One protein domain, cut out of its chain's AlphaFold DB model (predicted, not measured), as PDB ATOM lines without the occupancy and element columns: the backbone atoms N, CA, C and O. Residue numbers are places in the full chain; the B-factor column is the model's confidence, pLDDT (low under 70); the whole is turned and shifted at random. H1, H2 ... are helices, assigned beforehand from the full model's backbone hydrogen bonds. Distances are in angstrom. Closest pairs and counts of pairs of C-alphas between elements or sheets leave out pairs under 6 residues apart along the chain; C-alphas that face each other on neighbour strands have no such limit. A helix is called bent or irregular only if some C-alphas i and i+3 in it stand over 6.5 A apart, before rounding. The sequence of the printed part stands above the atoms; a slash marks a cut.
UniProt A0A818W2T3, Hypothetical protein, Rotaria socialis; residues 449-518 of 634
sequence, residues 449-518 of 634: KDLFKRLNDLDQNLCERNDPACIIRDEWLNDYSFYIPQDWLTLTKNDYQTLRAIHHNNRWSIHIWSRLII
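Overview. This is residues 449 to 518 of the 634 residues of the protein "Hypothetical protein" of Rotaria socialis (UniProt A0A818W2T3). Look first for H5, the longest helix and the one nearest to the mean of the C-alphas: H3 crosses it towards its last residues, and H2 sits by its first. H1 and H4 make a nearly parallel pair to one side, and a link sticks out as a loop at residues 485 to 492. The printed part has 70 residues with five named helices, H1 to H5 in order, and no named strand; the class is all helix. It is compact, with a radius of gyration of the C-alphas of 12.6 A, and spans 36 by 25 by 15 A.

Arrangement. Start at H1, residues 449 to 456, which touches H4, residues 493 to 502, at a shallow tilt of 13 degrees, the same way; their closest C-alphas, of Lys 449 and Leu 499, are 6.1 A apart. H1 is close to but not clearly touching H5, residues 507 to 518; the closest C-alphas, of Phe 452 and Ser 509, are 6.7 A apart. H2, residues 460 to 465, only just touches H5, with 3 pairs of C-alphas within 8 A, at H5 residues 507 to 508 alone; the closest C-alphas, of Cys 463 and Trp 508, are 6.5 A apart. H3, residues 474 to 480, touches H5 at residues 512 to 516 alone, about perpendicular at 77 degrees; the closest C-alphas, of Leu 477 and Leu 516, are 6.6 A apart. H2 and H4 are apart. Every O i to N i+4 pair is within hydrogen-bond range in H1, H2, H4 and H5; H3 has 1 of 3, and 2 of 4 O i to N i+3 pairs.

Along the chain. Find C-alpha 449 at (118.339, 133.486, 147.969), where H1 begins its 10.7 A. H2 measures 8.9 A and H3 10.1 A; H3 is irregular, with C-alphas 476 and 479 7.2 A apart. H4 runs 14.5 A from C-alpha 493, and H5 16.5 A to C-alpha 518 at (133.366, 144.240, 148.246).

Size, cuts and confidence. The C-alphas farthest apart, of Asn 461 and Gln 486, are 37.2 A apart. The printed part has no cut. The link from H3 to H4, 12 residues, is long. Look for pLDDT under 70 at residues 459 to 464 and 483 to 490.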
ATOM      1  N   LYS A 449     119.748 133.501 148.364       80.69
ATOM      2  CA  LYS A 449     118.339 133.486 147.969       80.69
ATOM      3  C   LYS A 449     117.427 133.345 149.185       80.69
ATOM      4  O   LYS A 449     116.470 134.107 149.320       80.69
ATOM      5  N   ASP A 450     117.724 132.388 150.055       81.81
ATOM      6  CA  ASP A 450     116.927 132.122 151.248       81.81
ATOM      7  C   ASP A 450     117.077 133.254 152.274       81.81
ATOM      8  O   ASP A 450     116.078 133.664 152.862       81.81
ATOM      9  N   LEU A 451     118.269 133.852 152.412       83.81
ATOM     10  CA  LEU A 451     118.473 135.062 153.213       83.81
ATOM     11  C   LEU A 451     117.586 136.221 152.744       83.81
ATOM     12  O   LEU A 451     116.909 136.824 153.570       83.81
ATOM     13  N   PHE A 452     117.547 136.528 151.445       81.62
ATOM     14  CA  PHE A 452     116.696 137.617 150.958       81.62
ATOM     15  C   PHE A 452     115.221 137.328 151.148       81.62
ATOM     16  O   PHE A 452     114.510 138.215 151.601       81.62
ATOM     17  N   LYS A 453     114.762 136.098 150.890       80.75
ATOM     18  CA  LYS A 453     113.381 135.719 151.215       80.75
ATOM     19  C   LYS A 453     113.065 135.997 152.683       80.75
ATOM     20  O   LYS A 453     112.126 136.726 152.961       80.75
ATOM     21  N   ARG A 454     113.919 135.532 153.603       80.81
ATOM     22  CA  ARG A 454     113.748 135.779 155.042       80.81
ATOM     23  C   ARG A 454     113.700 137.257 155.395       80.81
ATOM     24  O   ARG A 454     112.875 137.632 156.214       80.81
ATOM     25  N   LEU A 455     114.587 138.071 154.821       77.88
ATOM     26  CA  LEU A 455     114.637 139.513 155.075       77.88
ATOM     27  C   LEU A 455     113.433 140.253 154.486       77.88
ATOM     28  O   LEU A 455     112.960 141.201 155.098       77.88
ATOM     29  N   ASN A 456     112.922 139.821 153.333       74.38
ATOM     30  CA  ASN A 456     111.700 140.374 152.745       74.38
ATOM     31  C   ASN A 456     110.447 139.978 153.534       74.38
ATOM     32  O   ASN A 456     109.478 140.727 153.544       74.38
ATOM     33  N   ASP A 457     110.478 138.816 154.190       72.94
ATOM     34  CA  ASP A 457     109.418 138.362 155.093       72.94
ATOM     35  C   ASP A 457     109.466 139.082 156.460       72.94
ATOM     36  O   ASP A 457     108.534 138.950 157.257       72.94
ATOM     37  N   LEU A 458     110.535 139.835 156.766       70.31
ATOM     38  CA  LEU A 458     110.550 140.758 157.905       70.31
ATOM     39  C   LEU A 458     109.686 141.982 157.579       70.31
ATOM     40  O   LEU A 458     109.672 142.444 156.442       70.31
ATOM     41  N   ASP A 459     108.981 142.515 158.582       63.69
ATOM     42  CA  ASP A 459     108.080 143.669 158.440       63.69
ATOM     43  C   ASP A 459     108.710 144.777 157.577       63.69
ATOM     44  O   ASP A 459     109.777 145.306 157.900       63.69
ATOM     45  N   GLN A 460     108.038 145.131 156.476       62.56
ATOM     46  CA  GLN A 460     108.504 146.106 155.489       62.56
ATOM     47  C   GLN A 460     108.876 147.454 156.139       62.56
ATOM     48  O   GLN A 460     109.833 148.110 155.720       62.56
ATOM     49  N   ASN A 461     108.202 147.818 157.237       61.00
ATOM     50  CA  ASN A 461     108.491 149.033 157.998       61.00
ATOM     51  C   ASN A 461     109.883 149.028 158.657       61.00
ATOM     52  O   ASN A 461     110.456 150.098 158.879       61.00
ATOM     53  N   LEU A 462     110.451 147.857 158.972       65.75
ATOM     54  CA  LEU A 462     111.787 147.737 159.571       65.75
ATOM     55  C   LEU A 462     112.883 148.076 158.569       65.75
ATOM     56  O   LEU A 462     113.801 148.837 158.886       65.75
ATOM     57  N   CYS A 463     112.760 147.527 157.362       66.88
ATOM     58  CA  CYS A 463     113.718 147.705 156.276       66.88
ATOM     59  C   CYS A 463     113.714 149.142 155.727       66.88
ATOM     60  O   CYS A 463     114.737 149.617 155.236       66.88
ATOM     61  N   GLU A 464     112.582 149.847 155.820       68.69
ATOM     62  CA  GLU A 464     112.446 151.233 155.354       68.69
ATOM     63  C   GLU A 464     113.013 152.265 156.344       68.69
ATOM     64  O   GLU A 464     113.624 153.252 155.921       68.69
ATOM     65  N   ARG A 465     112.837 152.041 157.655       70.19
ATOM     66  CA  ARG A 465     113.182 153.018 158.707       70.19
ATOM     67  C   ARG A 465     114.642 152.996 159.149       70.19
ATOM     68  O   ARG A 465     115.106 153.991 159.695       70.19
ATOM     69  N   ASN A 466     115.355 151.895 158.931       75.06
ATOM     70  CA  ASN A 466     116.691 151.696 159.487       75.06
ATOM     71  C   ASN A 466     117.770 151.614 158.403       75.06
ATOM     72  O   ASN A 466     117.584 150.946 157.382       75.06
ATOM     73  N   ASP A 467     118.918 152.245 158.655       80.00
ATOM     74  CA  ASP A 467     120.085 152.150 157.778       80.00
ATOM     75  C   ASP A 467     120.777 150.780 157.951       80.00
ATOM     76  O   ASP A 467     121.295 150.496 159.038       80.00
ATOM     77  N   PRO A 468     120.822 149.922 156.910       83.19
ATOM     78  CA  PRO A 468     121.487 148.623 156.996       83.19
ATOM     79  C   PRO A 468     122.977 148.724 157.343       83.19
ATOM     80  O   PRO A 468     123.502 147.794 157.954       83.19
ATOM     81  N   ALA A 469     123.651 149.836 157.019       81.81
ATOM     82  CA  ALA A 469     125.071 150.019 157.316       81.81
ATOM     83  C   ALA A 469     125.375 150.106 158.823       81.81
ATOM     84  O   ALA A 469     126.476 149.760 159.246       81.81
ATOM     85  N   CYS A 470     124.402 150.524 159.637       80.44
ATOM     86  CA  CYS A 470     124.543 150.605 161.093       80.44
ATOM     87  C   CYS A 470     124.275 149.264 161.801       80.44
ATOM     88  O   CYS A 470     124.559 149.124 162.989       80.44
ATOM     89  N   ILE A 471     123.717 148.280 161.090       81.19
ATOM     90  CA  ILE A 471     123.191 147.036 161.672       81.19
ATOM     91  C   ILE A 471     123.989 145.832 161.184       81.19
ATOM     92  O   ILE A 471     124.418 145.000 161.984       81.19
ATOM     93  N   ILE A 472     124.175 145.724 159.869       84.75
ATOM     94  CA  ILE A 472     124.768 144.556 159.226       84.75
ATOM     95  C   ILE A 472     126.287 144.681 159.283       84.75
ATOM     96  O   ILE A 472     126.878 145.592 158.708       84.75
ATOM     97  N   ARG A 473     126.930 143.731 159.963       85.12
ATOM     98  CA  ARG A 473     128.390 143.674 160.076       85.12
ATOM     99  C   ARG A 473     128.979 142.759 159.011       85.12
ATOM    100  O   ARG A 473     128.448 141.677 158.762       85.12
ATOM    101  N   ASP A 474     130.126 143.146 158.461       84.19
ATOM    102  CA  ASP A 474     130.852 142.357 157.453       84.19
ATOM    103  C   ASP A 474     131.131 140.920 157.901       84.19
ATOM    104  O   ASP A 474     131.025 139.982 157.112       84.19
ATOM    105  N   GLU A 475     131.428 140.731 159.186       84.38
ATOM    106  CA  GLU A 475     131.701 139.420 159.777       84.38
ATOM    107  C   GLU A 475     130.551 138.424 159.568       84.38
ATOM    108  O   GLU A 475     130.789 137.225 159.420       84.38
ATOM    109  N   TRP A 476     129.305 138.907 159.525       84.81
ATOM    110  CA  TRP A 476     128.115 138.074 159.327       84.81
ATOM    111  C   TRP A 476     127.968 137.612 157.873       84.81
ATOM    112  O   TRP A 476     127.280 136.632 157.596       84.81
ATOM    113  N   LEU A 477     128.635 138.304 156.948       85.31
ATOM    114  CA  LEU A 477     128.613 138.045 155.512       85.31
ATOM    115  C   LEU A 477     129.787 137.168 155.048       85.31
ATOM    116  O   LEU A 477     129.827 136.761 153.888       85.31
ATOM    117  N   ASN A 478     130.728 136.826 155.934       77.81
ATOM    118  CA  ASN A 478     131.913 136.035 155.588       77.81
ATOM    119  C   ASN A 478     131.563 134.689 154.940       77.81
ATOM    120  O   ASN A 478     132.134 134.349 153.901       77.81
ATOM    121  N   ASP A 479     130.584 133.968 155.486       72.69
ATOM    122  CA  ASP A 479     130.156 132.663 154.962       72.69
ATOM    123  C   ASP A 479     129.384 132.761 153.634       72.69
ATOM    124  O   ASP A 479     129.186 131.758 152.946       72.69
ATOM    125  N   TYR A 480     128.939 133.969 153.284       77.50
ATOM    126  CA  TYR A 480     128.250 134.290 152.038       77.50
ATOM    127  C   TYR A 480     129.205 134.844 150.975       77.50
ATOM    128  O   TYR A 480     128.870 134.848 149.793       77.50
ATOM    129  N   SER A 481     130.392 135.308 151.381       74.12
ATOM    130  CA  SER A 481     131.387 135.855 150.463       74.12
ATOM    131  C   SER A 481     131.903 134.792 149.490       74.12
ATOM    132  O   SER A 481     132.089 133.612 149.817       74.12
ATOM    133  N   PHE A 482     132.154 135.228 148.268       73.38
ATOM    134  CA  PHE A 482     132.594 134.386 147.173       73.38
ATOM    135  C   PHE A 482     134.113 134.463 147.031       73.38
ATOM    136  O   PHE A 482     134.710 135.527 147.201       73.38
ATOM    137  N   TYR A 483     134.749 133.347 146.684       68.94
ATOM    138  CA  TYR A 483     136.097 133.376 146.142       68.94
ATOM    139  C   TYR A 483     135.983 133.717 144.660       68.94
ATOM    140  O   TYR A 483     135.625 132.881 143.827       68.94
ATOM    141  N   ILE A 484     136.216 134.987 144.340       64.62
ATOM    142  CA  ILE A 484     136.310 135.419 142.950       64.62
ATOM    143  C   ILE A 484     137.634 134.885 142.396       64.62
ATOM    144  O   ILE A 484     138.665 135.075 143.044       64.62
ATOM    145  N   PRO A 485     137.644 134.241 141.215       59.62
ATOM    146  CA  PRO A 485     136.532 134.063 140.264       59.62
ATOM    147  C   PRO A 485     135.813 132.701 140.345       59.62
ATOM    148  O   PRO A 485     134.763 132.532 139.727       59.62
ATOM    149  N   GLN A 486     136.338 131.743 141.113       63.34
ATOM    150  CA  GLN A 486     135.875 130.347 141.127       63.34
ATOM    151  C   GLN A 486     134.393 130.188 141.473       63.34
ATOM    152  O   GLN A 486     133.711 129.406 140.823       63.34
ATOM    153  N   ASP A 487     133.879 130.936 142.449       65.88
ATOM    154  CA  ASP A 487     132.471 130.813 142.829       65.88
ATOM    155  C   ASP A 487     131.549 131.640 141.916       65.88
ATOM    156  O   ASP A 487     130.440 131.215 141.601       65.88
ATOM    157  N   TRP A 488     131.995 132.812 141.451       66.31
ATOM    158  CA  TRP A 488     131.176 133.699 140.608       66.31
ATOM    159  C   TRP A 488     130.909 133.112 139.226       66.31
ATOM    160  O   TRP A 488     129.786 133.188 138.735       66.31
ATOM    161  N   LEU A 489     131.906 132.446 138.642       65.19
ATOM    162  CA  LEU A 489     131.776 131.768 137.352       65.19
ATOM    163  C   LEU A 489     130.782 130.600 137.371       65.19
ATOM    164  O   LEU A 489     130.350 130.153 136.311       65.19
ATOM    165  N   THR A 490     130.404 130.113 138.558       66.81
ATOM    166  CA  THR A 490     129.388 129.060 138.708       66.81
ATOM    167  C   THR A 490     127.957 129.600 138.754       66.81
ATOM    168  O   THR A 490     127.020 128.805 138.689       66.81
ATOM    169  N   LEU A 491     127.760 130.928 138.829       70.25
ATOM    170  CA  LEU A 491     126.427 131.531 138.807       70.25
ATOM    171  C   LEU A 491     125.817 131.363 137.413       70.25
ATOM    172  O   LEU A 491     126.223 132.027 136.455       70.25
ATOM    173  N   THR A 492     124.831 130.475 137.297       71.69
ATOM    174  CA  THR A 492     124.121 130.267 136.037       71.69
ATOM    175  C   THR A 492     123.177 131.433 135.744       71.69
ATOM    176  O   THR A 492     122.748 132.168 136.639       71.69
ATOM    177  N   LYS A 493     122.759 131.564 134.481       73.69
ATOM    178  CA  LYS A 493     121.746 132.551 134.080       73.69
ATOM    179  C   LYS A 493     120.450 132.450 134.891       73.69
ATOM    180  O   LYS A 493     119.848 133.470 135.218       73.69
ATOM    181  N   ASN A 494     120.021 131.234 135.222       73.81
ATOM    182  CA  ASN A 494     118.786 131.011 135.969       73.81
ATOM    183  C   ASN A 494     118.921 131.440 137.440       73.81
ATOM    184  O   ASN A 494     118.008 132.049 138.002       73.81
ATOM    185  N   ASP A 495     120.079 131.178 138.052       73.88
ATOM    186  CA  ASP A 495     120.364 131.596 139.427       73.88
ATOM    187  C   ASP A 495     120.438 133.123 139.528       73.88
ATOM    188  O   ASP A 495     119.845 133.711 140.433       73.88
ATOM    189  N   TYR A 496     121.071 133.776 138.548       75.94
ATOM    190  CA  TYR A 496     121.120 135.234 138.456       75.94
ATOM    191  C   TYR A 496     119.718 135.857 138.356       75.94
ATOM    192  O   TYR A 496     119.361 136.734 139.146       75.94
ATOM    193  N   GLN A 497     118.881 135.363 137.436       75.81
ATOM    194  CA  GLN A 497     117.502 135.843 137.277       75.81
ATOM    195  C   GLN A 497     116.665 135.635 138.545       75.81
ATOM    196  O   GLN A 497     115.864 136.492 138.915       75.81
ATOM    197  N   THR A 498     116.886 134.523 139.245       75.75
ATOM    198  CA  THR A 498     116.213 134.224 140.512       75.75
ATOM    199  C   THR A 498     116.611 135.209 141.613       75.75
ATOM    200  O   THR A 498     115.748 135.695 142.344       75.75
ATOM    201  N   LEU A 499     117.900 135.534 141.731       73.00
ATOM    202  CA  LEU A 499     118.396 136.505 142.711       73.00
ATOM    203  C   LEU A 499     117.886 137.919 142.411       73.00
ATOM    204  O   LEU A 499     117.461 138.617 143.331       73.00
ATOM    205  N   ARG A 500     117.841 138.298 141.128       75.12
ATOM    206  CA  ARG A 500     117.254 139.561 140.658       75.12
ATOM    207  C   ARG A 500     115.780 139.686 141.045       75.12
ATOM    208  O   ARG A 500     115.365 140.725 141.545       75.12
ATOM    209  N   ALA A 501     115.002 138.620 140.862       74.38
ATOM    210  CA  ALA A 501     113.578 138.621 141.182       74.38
ATOM    211  C   ALA A 501     113.290 138.733 142.693       74.38
ATOM    212  O   ALA A 501     112.294 139.332 143.079       74.38
ATOM    213  N   ILE A 502     114.150 138.162 143.544       70.69
ATOM    214  CA  ILE A 502     113.915 138.047 144.998       70.69
ATOM    215  C   ILE A 502     114.483 139.239 145.784       70.69
ATOM    216  O   ILE A 502     114.087 139.490 146.915       70.69
ATOM    217  N   HIS A 503     115.401 140.006 145.208       70.50
ATOM    218  CA  HIS A 503     116.038 141.147 145.871       70.50
ATOM    219  C   HIS A 503     115.089 142.334 146.154       70.50
ATOM    220  O   HIS A 503     115.339 143.102 147.085       70.50
ATOM    221  N   HIS A 504     114.003 142.471 145.380       70.12
ATOM    222  CA  HIS A 504     112.968 143.521 145.480       70.12
ATOM    223  C   HIS A 504     113.476 144.982 145.522       70.12
ATOM    224  O   HIS A 504     112.699 145.883 145.824       70.12
ATOM    225  N   ASN A 505     114.749 145.252 145.199       72.31
ATOM    226  CA  ASN A 505     115.365 146.587 145.241       72.31
ATOM    227  C   ASN A 505     115.265 147.304 146.601       72.31
ATOM    228  O   ASN A 505     115.330 148.532 146.664       72.31
ATOM    229  N   ASN A 506     115.137 146.560 147.702       77.25
ATOM    230  CA  ASN A 506     115.098 147.169 149.028       77.25
ATOM    231  C   ASN A 506     116.512 147.566 149.508       77.25
ATOM    232  O   ASN A 506     117.522 146.989 149.092       77.25
ATOM    233  N   ARG A 507     116.589 148.558 150.408       79.44
ATOM    234  CA  ARG A 507     117.860 149.134 150.894       79.44
ATOM    235  C   ARG A 507     118.798 148.091 151.508       79.44
ATOM    236  O   ARG A 507     120.006 148.154 151.287       79.44
ATOM    237  N   TRP A 508     118.255 147.128 152.248       84.19
ATOM    238  CA  TRP A 508     119.028 146.082 152.918       84.19
ATOM    239  C   TRP A 508     119.645 145.112 151.922       84.19
ATOM    240  O   TRP A 508     120.846 144.862 151.970       84.19
ATOM    241  N   SER A 509     118.857 144.615 150.971       82.62
ATOM    242  CA  SER A 509     119.344 143.698 149.947       82.62
ATOM    243  C   SER A 509     120.393 144.372 149.049       82.62
ATOM    244  O   SER A 509     121.359 143.728 148.645       82.62
ATOM    245  N   ILE A 510     120.252 145.674 148.754       82.38
ATOM    246  CA  ILE A 510     121.268 146.481 148.040       82.38
ATOM    247  C   ILE A 510     122.567 146.546 148.845       82.38
ATOM    248  O   ILE A 510     123.645 146.271 148.313       82.38
ATOM    249  N   HIS A 511     122.466 146.880 150.132       86.94
ATOM    250  CA  HIS A 511     123.618 146.976 151.019       86.94
ATOM    251  C   HIS A 511     124.353 145.635 151.144       86.94
ATOM    252  O   HIS A 511     125.564 145.583 150.928       86.94
ATOM    253  N   ILE A 512     123.627 144.545 151.416       86.69
ATOM    254  CA  ILE A 512     124.184 143.192 151.553       86.69
ATOM    255  C   ILE A 512     124.934 142.790 150.284       86.69
ATOM    256  O   ILE A 512     126.085 142.372 150.377       86.69
ATOM    257  N   TRP A 513     124.335 142.956 149.100       83.81
ATOM    258  CA  TRP A 513     125.020 142.637 147.845       83.81
ATOM    259  C   TRP A 513     126.287 143.447 147.638       83.81
ATOM    260  O   TRP A 513     127.319 142.880 147.278       83.81
ATOM    261  N   SER A 514     126.219 144.754 147.889       85.00
ATOM    262  CA  SER A 514     127.382 145.627 147.776       85.00
ATOM    263  C   SER A 514     128.513 145.141 148.683       85.00
ATOM    264  O   SER A 514     129.624 144.906 148.213       85.00
ATOM    265  N   ARG A 515     128.222 144.858 149.961       87.50
ATOM    266  CA  ARG A 515     129.211 144.318 150.907       87.50
ATOM    267  C   ARG A 515     129.735 142.947 150.497       87.50
ATOM    268  O   ARG A 515     130.938 142.734 150.570       87.50
ATOM    269  N   LEU A 516     128.887 142.035 150.018       84.56
ATOM    270  CA  LEU A 516     129.329 140.719 149.545       84.56
ATOM    271  C   LEU A 516     130.321 140.835 148.392       84.56
ATOM    272  O   LEU A 516     131.344 140.151 148.407       84.56
ATOM    273  N   ILE A 517     130.056 141.707 147.420       80.69
ATOM    274  CA  ILE A 517     130.960 141.936 146.290       80.69
ATOM    275  C   ILE A 517     132.260 142.584 146.775       80.69
ATOM    276  O   ILE A 517     133.334 142.098 146.427       80.69
ATOM    277  N   ILE A 518     132.186 143.596 147.645       83.00
ATOM    278  CA  ILE A 518     133.366 144.240 148.246       83.00
ATOM    279  C   ILE A 518     134.236 143.219 148.986       83.00
ATOM    280  O   ILE A 518     135.435 143.147 148.734       83.00
TER     281      ILE A 518